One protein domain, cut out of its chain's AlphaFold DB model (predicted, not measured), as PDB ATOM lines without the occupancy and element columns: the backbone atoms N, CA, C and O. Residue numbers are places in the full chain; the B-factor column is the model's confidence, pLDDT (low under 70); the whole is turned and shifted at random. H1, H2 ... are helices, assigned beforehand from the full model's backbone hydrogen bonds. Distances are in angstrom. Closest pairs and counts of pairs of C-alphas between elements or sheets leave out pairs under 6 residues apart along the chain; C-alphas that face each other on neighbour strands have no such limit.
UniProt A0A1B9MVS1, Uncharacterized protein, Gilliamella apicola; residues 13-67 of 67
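Overview. This is residues 13 to 67 of the 67 residues of an uncharacterized protein of Gilliamella apicola (UniProt A0A1B9MVS1). Three helices run to and fro, their centres making a triangle: H1 and H2 form a helical hairpin, and H3 folds back from the end of H2 and packs slantwise on H1. H2 joins the group loosely, meeting H1 near their shared link and coming close to H3 near the other link, while the H1 to H3 packing is the fullest of the three. The printed part has 55 residues with three named helices, in the order H1, H2, H3, and no named strand; the class is all helix. The whole is compact, with a radius of gyration of the C-alphas of 10.8 A, and the C-alphas span 31 by 24 by 15 A.

Along the chain. H1 is residues 13 to 29, from C-alpha 13 at (114.978, 130.033, 118.657) to C-alpha 29 at (131.025, 139.951, 133.941), 24.3 A from first to last C-alpha; with 17 residues it is the longest helix. H2 is residues 35 to 47, 18.1 A long, beginning with C-alpha 35 at (131.193, 132.001, 137.497). H3 is residues 51 to 65, 20.9 A long, ending with C-alpha 65 at (133.680, 137.404, 125.445).

Arrangement. H1 touches H2 with its residues 24 to 28 alone, and the closest C-alphas, those of Ile 28 and Lys 35, are 5.5 A apart. H1 and H2 form a hairpin, at a shallow tilt of 13 degrees and running opposite ways. H1 also touches H3, with 16 pairs of C-alphas within 8 A; the closest are those of Ala 21 and Ile 61, 5.3 A apart. H1 and H3 run the same way at a steep tilt of 43 degrees. H2 and H3 are close but not clearly touching, with 1 pair of C-alphas within 8 A, those of Val 46 and Lys 54 at 6.5 A. These two run opposite ways at a shallow tilt of 29 degrees. In H1, H2 and H3 every O i to N i+4 pair is within hydrogen-bond range.

Size, cuts and confidence. The C-alphas of Gly 32 and Glu 52 are the two farthest apart, at 31.6 A. The printed part runs from residue 13 to residue 67, the chain's last residue, and has no cut. The links from H1 to H2, 5 residues, and from H2 to H3, 3 residues, are tight. Residues 47 to 52, of which 47 belongs to H2 and 51 to 52 to H3, stand free. The mean pLDDT of the printed part is 86.1, and residues 13 and 67 are under 70.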
ATOM      1  N   ARG A  13     113.907 130.841 118.040       69.75
ATOM      2  CA  ARG A  13     114.978 130.033 118.657       69.75
ATOM      3  C   ARG A  13     116.329 130.740 118.645       69.75
ATOM      4  O   ARG A  13     116.989 130.780 119.676       69.75
ATOM      5  N   TYR A  14     116.721 131.332 117.518       74.88
ATOM      6  CA  TYR A  14     118.014 132.011 117.405       74.88
ATOM      7  C   TYR A  14     118.090 133.237 118.323       74.88
ATOM      8  O   TYR A  14     119.017 133.359 119.116       74.88
ATOM      9  N   HIS A  15     117.048 134.071 118.311       79.31
ATOM     10  CA  HIS A  15     116.943 135.234 119.190       79.31
ATOM     11  C   HIS A  15     116.914 134.828 120.674       79.31
ATOM     12  O   HIS A  15     117.477 135.508 121.533       79.31
ATOM     13  N   MET A  16     116.287 133.690 120.998       84.12
ATOM     14  CA  MET A  16     116.298 133.140 122.353       84.12
ATOM     15  C   MET A  16     117.706 132.695 122.776       84.12
ATOM     16  O   MET A  16     118.107 132.996 123.898       84.12
ATOM     17  N   LEU A  17     118.476 132.043 121.897       85.69
ATOM     18  CA  LEU A  17     119.873 131.675 122.166       85.69
ATOM     19  C   LEU A  17     120.768 132.906 122.334       85.69
ATOM     20  O   LEU A  17     121.554 132.950 123.275       85.69
ATOM     21  N   GLU A  18     120.620 133.926 121.487       86.38
ATOM     22  CA  GLU A  18     121.340 135.196 121.639       86.38
ATOM     23  C   GLU A  18     121.052 135.852 122.984       86.38
ATOM     24  O   GLU A  18     121.980 136.258 123.684       86.38
ATOM     25  N   LYS A  19     119.780 135.885 123.393       86.88
ATOM     26  CA  LYS A  19     119.389 136.415 124.699       86.88
ATOM     27  C   LYS A  19     120.017 135.619 125.843       86.88
ATOM     28  O   LYS A  19     120.506 136.224 126.789       86.88
ATOM     29  N   ILE A  20     120.030 134.286 125.760       87.81
ATOM     30  CA  ILE A  20     120.655 133.421 126.774       87.81
ATOM     31  C   ILE A  20     122.167 133.662 126.837       87.81
ATOM     32  O   ILE A  20     122.717 133.783 127.930       87.81
ATOM     33  N   ALA A  21     122.835 133.754 125.688       88.81
ATOM     34  CA  ALA A  21     124.266 134.026 125.613       88.81
ATOM     35  C   ALA A  21     124.608 135.398 126.209       88.81
ATOM     36  O   ALA A  21     125.537 135.502 127.008       88.81
ATOM     37  N   TYR A  22     123.835 136.433 125.873       87.69
ATOM     38  CA  TYR A  22     124.009 137.779 126.411       87.69
ATOM     39  C   TYR A  22     123.789 137.829 127.929       87.69
ATOM     40  O   TYR A  22     124.616 138.382 128.650       87.69
ATOM     41  N   ASP A  23     122.710 137.217 128.426       87.44
ATOM     42  CA  ASP A  23     122.392 137.165 129.858       87.44
ATOM     43  C   ASP A  23     123.488 136.433 130.647       87.44
ATOM     44  O   ASP A  23     123.949 136.921 131.677       87.44
ATOM     45  N   TYR A  24     123.997 135.324 130.098       88.88
ATOM     46  CA  TYR A  24     125.133 134.594 130.656       88.88
ATOM     47  C   TYR A  24     126.406 135.443 130.700       88.88
ATOM     48  O   TYR A  24     127.036 135.530 131.753       88.88
ATOM     49  N   VAL A  25     126.787 136.082 129.585       87.75
ATOM     50  CA  VAL A  25     127.997 136.920 129.517       87.75
ATOM     51  C   VAL A  25     127.897 138.092 130.486       87.75
ATOM     52  O   VAL A  25     128.851 138.381 131.201       87.75
ATOM     53  N   ARG A  26     126.727 138.722 130.575       89.00
ATOM     54  CA  ARG A  26     126.471 139.780 131.549       89.00
ATOM     55  C   ARG A  26     126.611 139.262 132.980       89.00
ATOM     56  O   ARG A  26     127.292 139.892 133.778       89.00
ATOM     57  N   ALA A  27     126.027 138.105 133.293       89.12
ATOM     58  CA  ALA A  27     126.092 137.518 134.628       89.12
ATOM     59  C   ALA A  27     127.528 137.178 135.056       89.12
ATOM     60  O   ALA A  27     127.881 137.428 136.203       89.12
ATOM     61  N   ILE A  28     128.373 136.652 134.160       87.56
ATOM     62  CA  ILE A  28     129.781 136.336 134.484       87.56
ATOM     63  C   ILE A  28     130.696 137.567 134.548       87.56
ATOM     64  O   ILE A  28     131.799 137.454 135.087       87.56
ATOM     65  N   ASN A  29     130.280 138.689 133.955       84.88
ATOM     66  CA  ASN A  29     131.025 139.951 133.941       84.88
ATOM     67  C   ASN A  29     130.654 140.854 135.134       84.88
ATOM     68  O   ASN A  29     131.388 141.775 135.467       84.88
ATOM     69  N   THR A  30     129.549 140.567 135.826       89.25
ATOM     70  CA  THR A  30     129.217 141.209 137.104       89.25
ATOM     71  C   THR A  30     130.290 140.902 138.157       89.25
ATOM     72  O   THR A  30     130.621 139.738 138.403       89.25
ATOM     73  N   GLU A  31     130.829 141.935 138.811       82.69
ATOM     74  CA  GLU A  31     131.802 141.775 139.898       82.69
ATOM     75  C   GLU A  31     131.220 140.953 141.060       82.69
ATOM     76  O   GLU A  31     130.067 141.119 141.455       82.69
ATOM     77  N   GLY A  32     132.011 140.013 141.590       84.50
ATOM     78  CA  GLY A  32     131.577 139.092 142.648       84.50
ATOM     79  C   GLY A  32     130.672 137.943 142.181       84.50
ATOM     80  O   GLY A  32     130.264 137.111 142.993       84.50
ATOM     81  N   ALA A  33     130.370 137.842 140.883       85.25
ATOM     82  CA  ALA A  33     129.553 136.757 140.364       85.25
ATOM     83  C   ALA A  33     130.258 135.396 140.459       85.25
ATOM     84  O   ALA A  33     131.400 135.209 140.028       85.25
ATOM     85  N   ASN A  34     129.535 134.394 140.963       89.88
ATOM     86  CA  ASN A  34     130.035 133.025 141.019       89.88
ATOM     87  C   ASN A  34     129.967 132.378 139.626       89.88
ATOM     88  O   ASN A  34     128.978 131.739 139.254       89.88
ATOM     89  N   LYS A  35     131.052 132.533 138.861       87.19
ATOM     90  CA  LYS A  35     131.193 132.001 137.497       87.19
ATOM     91  C   LYS A  35     130.905 130.498 137.413       87.19
ATOM     92  O   LYS A  35     130.354 130.049 136.412       87.19
ATOM     93  N   SER A  36     131.245 129.722 138.446       87.88
ATOM     94  CA  SER A  36     130.988 128.276 138.485       87.88
ATOM     95  C   SER A  36     129.498 127.966 138.570       87.88
ATOM     96  O   SER A  36     129.006 127.129 137.814       87.88
ATOM     97  N   LYS A  37     128.762 128.687 139.425       90.12
ATOM     98  CA  LYS A  37     127.304 128.550 139.531       90.12
ATOM     99  C   LYS A  37     126.614 128.939 138.220       90.12
ATOM    100  O   LYS A  37     125.799 128.184 137.709       90.12
ATOM    101  N   ILE A  38     127.018 130.061 137.625       88.25
ATOM    102  CA  ILE A  38     126.433 130.565 136.374       88.25
ATOM    103  C   ILE A  38     126.695 129.603 135.201       88.25
ATOM    104  O   ILE A  38     125.807 129.360 134.383       88.25
ATOM    105  N   LYS A  39     127.892 129.000 135.128       87.56
ATOM    106  CA  LYS A  39     128.204 127.935 134.156       87.56
ATOM    107  C   LYS A  39     127.317 126.709 134.334       87.56
ATOM    108  O   LYS A  39     126.861 126.155 133.334       87.56
ATOM    109  N   LEU A  40     127.082 126.294 135.576       90.25
ATOM    110  CA  LEU A  40     126.228 125.152 135.877       90.25
ATOM    111  C   LEU A  40     124.781 125.424 135.443       90.25
ATOM    112  O   LEU A  40     124.231 124.646 134.671       90.25
ATOM    113  N   GLU A  41     124.216 126.570 135.832       89.38
ATOM    114  CA  GLU A  41     122.850 126.967 135.457       89.38
ATOM    115  C   GLU A  41     122.667 127.058 133.934       89.38
ATOM    116  O   GLU A  41     121.643 126.627 133.396       89.38
ATOM    117  N   LEU A  42     123.673 127.573 133.213       88.38
ATOM    118  CA  LEU A  42     123.663 127.571 131.752       88.38
ATOM    119  C   LEU A  42     123.662 126.139 131.206       88.38
ATOM    120  O   LEU A  42     122.848 125.823 130.340       88.38
ATOM    121  N   SER A  43     124.548 125.278 131.715       87.62
ATOM    122  CA  SER A  43     124.666 123.882 131.287       87.62
ATOM    123  C   SER A  43     123.363 123.106 131.494       87.62
ATOM    124  O   SER A  43     122.969 122.327 130.628       87.62
ATOM    125  N   GLU A  44     122.664 123.335 132.605       90.94
ATOM    126  CA  GLU A  44     121.364 122.718 132.872       90.94
ATOM    127  C   GLU A  44     120.272 123.243 131.934       90.94
ATOM    128  O   GLU A  44     119.512 122.456 131.365       90.94
ATOM    129  N   LYS A  45     120.234 124.560 131.683       85.56
ATOM    130  CA  LYS A  45     119.283 125.169 130.739       85.56
ATOM    131  C   LYS A  45     119.433 124.638 129.318       85.56
ATOM    132  O   LYS A  45     118.420 124.430 128.652       85.56
ATOM    133  N   VAL A  46     120.667 124.430 128.859       85.19
ATOM    134  CA  VAL A  46     120.967 123.983 127.488       85.19
ATOM    135  C   VAL A  46     120.990 122.462 127.356       85.19
ATOM    136  O   VAL A  46     121.052 121.954 126.241       85.19
ATOM    137  N   LYS A  47     120.906 121.713 128.464       87.94
ATOM    138  CA  LYS A  47     120.867 120.241 128.460       87.94
ATOM    139  C   LYS A  47     119.717 119.697 127.609       87.94
ATOM    140  O   LYS A  47     119.883 118.678 126.949       87.94
ATOM    141  N   LYS A  48     118.582 120.405 127.600       86.50
ATOM    142  CA  LYS A  48     117.379 120.098 126.804       86.50
ATOM    143  C   LYS A  48     117.419 120.620 125.359       86.50
ATOM    144  O   LYS A  48     116.441 120.453 124.638       86.50
ATOM    145  N   TYR A  49     118.481 121.320 124.964       85.81
ATOM    146  CA  TYR A  49     118.644 121.844 123.608       85.81
ATOM    147  C   TYR A  49     119.417 120.863 122.729       85.81
ATOM    148  O   TYR A  49     120.177 120.031 123.231       85.81
ATOM    149  N   SER A  50     119.231 120.982 121.416       88.50
ATOM    150  CA  SER A  50     119.965 120.184 120.437       88.50
ATOM    151  C   SER A  50     121.447 120.562 120.406       88.50
ATOM    152  O   SER A  50     121.838 121.667 120.789       88.50
ATOM    153  N   GLU A  51     122.285 119.657 119.903       88.62
ATOM    154  CA  GLU A  51     123.726 119.902 119.739       88.62
ATOM    155  C   GLU A  51     124.010 121.130 118.851       88.62
ATOM    156  O   GLU A  51     124.929 121.903 119.132       88.62
ATOM    157  N   GLU A  52     123.174 121.376 117.837       88.00
ATOM    158  CA  GLU A  52     123.243 122.576 116.992       88.00
ATOM    159  C   GLU A  52     123.022 123.869 117.788       88.00
ATOM    160  O   GLU A  52     123.782 124.831 117.652       88.00
ATOM    161  N   ASP A  53     122.012 123.889 118.661       87.19
ATOM    162  CA  ASP A  53     121.698 125.039 119.509       87.19
ATOM    163  C   ASP A  53     122.820 125.287 120.530       87.19
ATOM    164  O   ASP A  53     123.223 126.432 120.747       87.19
ATOM    165  N   LYS A  54     123.380 124.223 121.125       89.00
ATOM    166  CA  LYS A  54     124.537 124.314 122.037       89.00
ATOM    167  C   LYS A  54     125.773 124.867 121.329       89.00
ATOM    168  O   LYS A  54     126.497 125.678 121.911       89.00
ATOM    169  N   THR A  55     126.006 124.446 120.088       90.31
ATOM    170  CA  THR A  55     127.126 124.914 119.262       90.31
ATOM    171  C   THR A  55     126.980 126.401 118.958       90.31
ATOM    172  O   THR A  55     127.870 127.178 119.308       90.31
ATOM    173  N   LYS A  56     125.811 126.825 118.456       88.88
ATOM    174  CA  LYS A  56     125.496 128.246 118.230       88.88
ATOM    175  C   LYS A  56     125.643 129.080 119.495       88.88
ATOM    176  O   LYS A  56     126.211 130.168 119.457       88.88
ATOM    177  N   LEU A  57     125.168 128.578 120.632       89.50
ATOM    178  CA  LEU A  57     125.285 129.285 121.903       89.50
ATOM    179  C   LEU A  57     126.750 129.467 122.325       89.50
ATOM    180  O   LEU A  57     127.124 130.550 122.774       89.50
ATOM    181  N   ARG A  58     127.595 128.441 122.155       88.75
ATOM    182  CA  ARG A  58     129.044 128.544 122.398       88.75
ATOM    183  C   ARG A  58     129.697 129.589 121.500       88.75
ATOM    184  O   ARG A  58     130.494 130.382 121.998       88.75
ATOM    185  N   GLU A  59     129.362 129.606 120.212       90.62
ATOM    186  CA  GLU A  59     129.870 130.605 119.266       90.62
ATOM    187  C   GLU A  59     129.467 132.025 119.670       90.62
ATOM    188  O   GLU A  59     130.315 132.917 119.720       90.62
ATOM    189  N   LEU A  60     128.198 132.222 120.040       89.19
ATOM    190  CA  LEU A  60     127.690 133.503 120.527       89.19
ATOM    191  C   LEU A  60     128.444 133.948 121.782       89.19
ATOM    192  O   LEU A  60     129.004 135.041 121.798       89.19
ATOM    193  N   ILE A  61     128.534 133.098 122.808       88.12
ATOM    194  CA  ILE A  61     129.255 133.413 124.052       88.12
ATOM    195  C   ILE A  61     130.712 133.788 123.762       88.12
ATOM    196  O   ILE A  61     131.206 134.776 124.303       88.12
ATOM    197  N   ARG A  62     131.400 133.042 122.886       87.38
ATOM    198  CA  ARG A  62     132.784 133.345 122.499       87.38
ATOM    199  C   ARG A  62     132.885 134.708 121.819       87.38
ATOM    200  O   ARG A  62     133.762 135.487 122.177       87.38
ATOM    201  N   LYS A  63     131.975 135.026 120.895       86.75
ATOM    202  CA  LYS A  63     131.926 136.324 120.205       86.75
ATOM    203  C   LYS A  63     131.743 137.489 121.181       86.75
ATOM    204  O   LYS A  63     132.386 138.519 121.016       86.75
ATOM    205  N   TRP A  64     130.905 137.316 122.199       85.19
ATOM    206  CA  TRP A  64     130.651 138.330 123.225       85.19
ATOM    207  C   TRP A  64     131.784 138.467 124.252       85.19
ATOM    208  O   TRP A  64     131.984 139.556 124.770       85.19
ATOM    209  N   LEU A  65     132.525 137.391 124.536       79.19
ATOM    210  CA  LEU A  65     133.680 137.404 125.445       79.19
ATOM    211  C   LEU A  65     134.988 137.879 124.801       79.19
ATOM    212  O   LEU A  65     135.905 138.262 125.515       79.19
ATOM    213  N   THR A  66     135.104 137.790 123.475       77.81
ATOM    214  CA  THR A  66     136.325 138.172 122.737       77.81
ATOM    215  C   THR A  66     136.348 139.670 122.388       77.81
ATOM    216  O   THR A  66     137.300 140.134 121.768       77.81
ATOM    217  N   LYS A  67     135.302 140.423 122.744       54.69
ATOM    218  CA  LYS A  67     135.164 141.856 122.467       54.69
ATOM    219  C   LYS A  67     135.553 142.679 123.688       54.69
ATOM    220  O   LYS A  67     136.165 143.744 123.475       54.69
TER     221      LYS A  67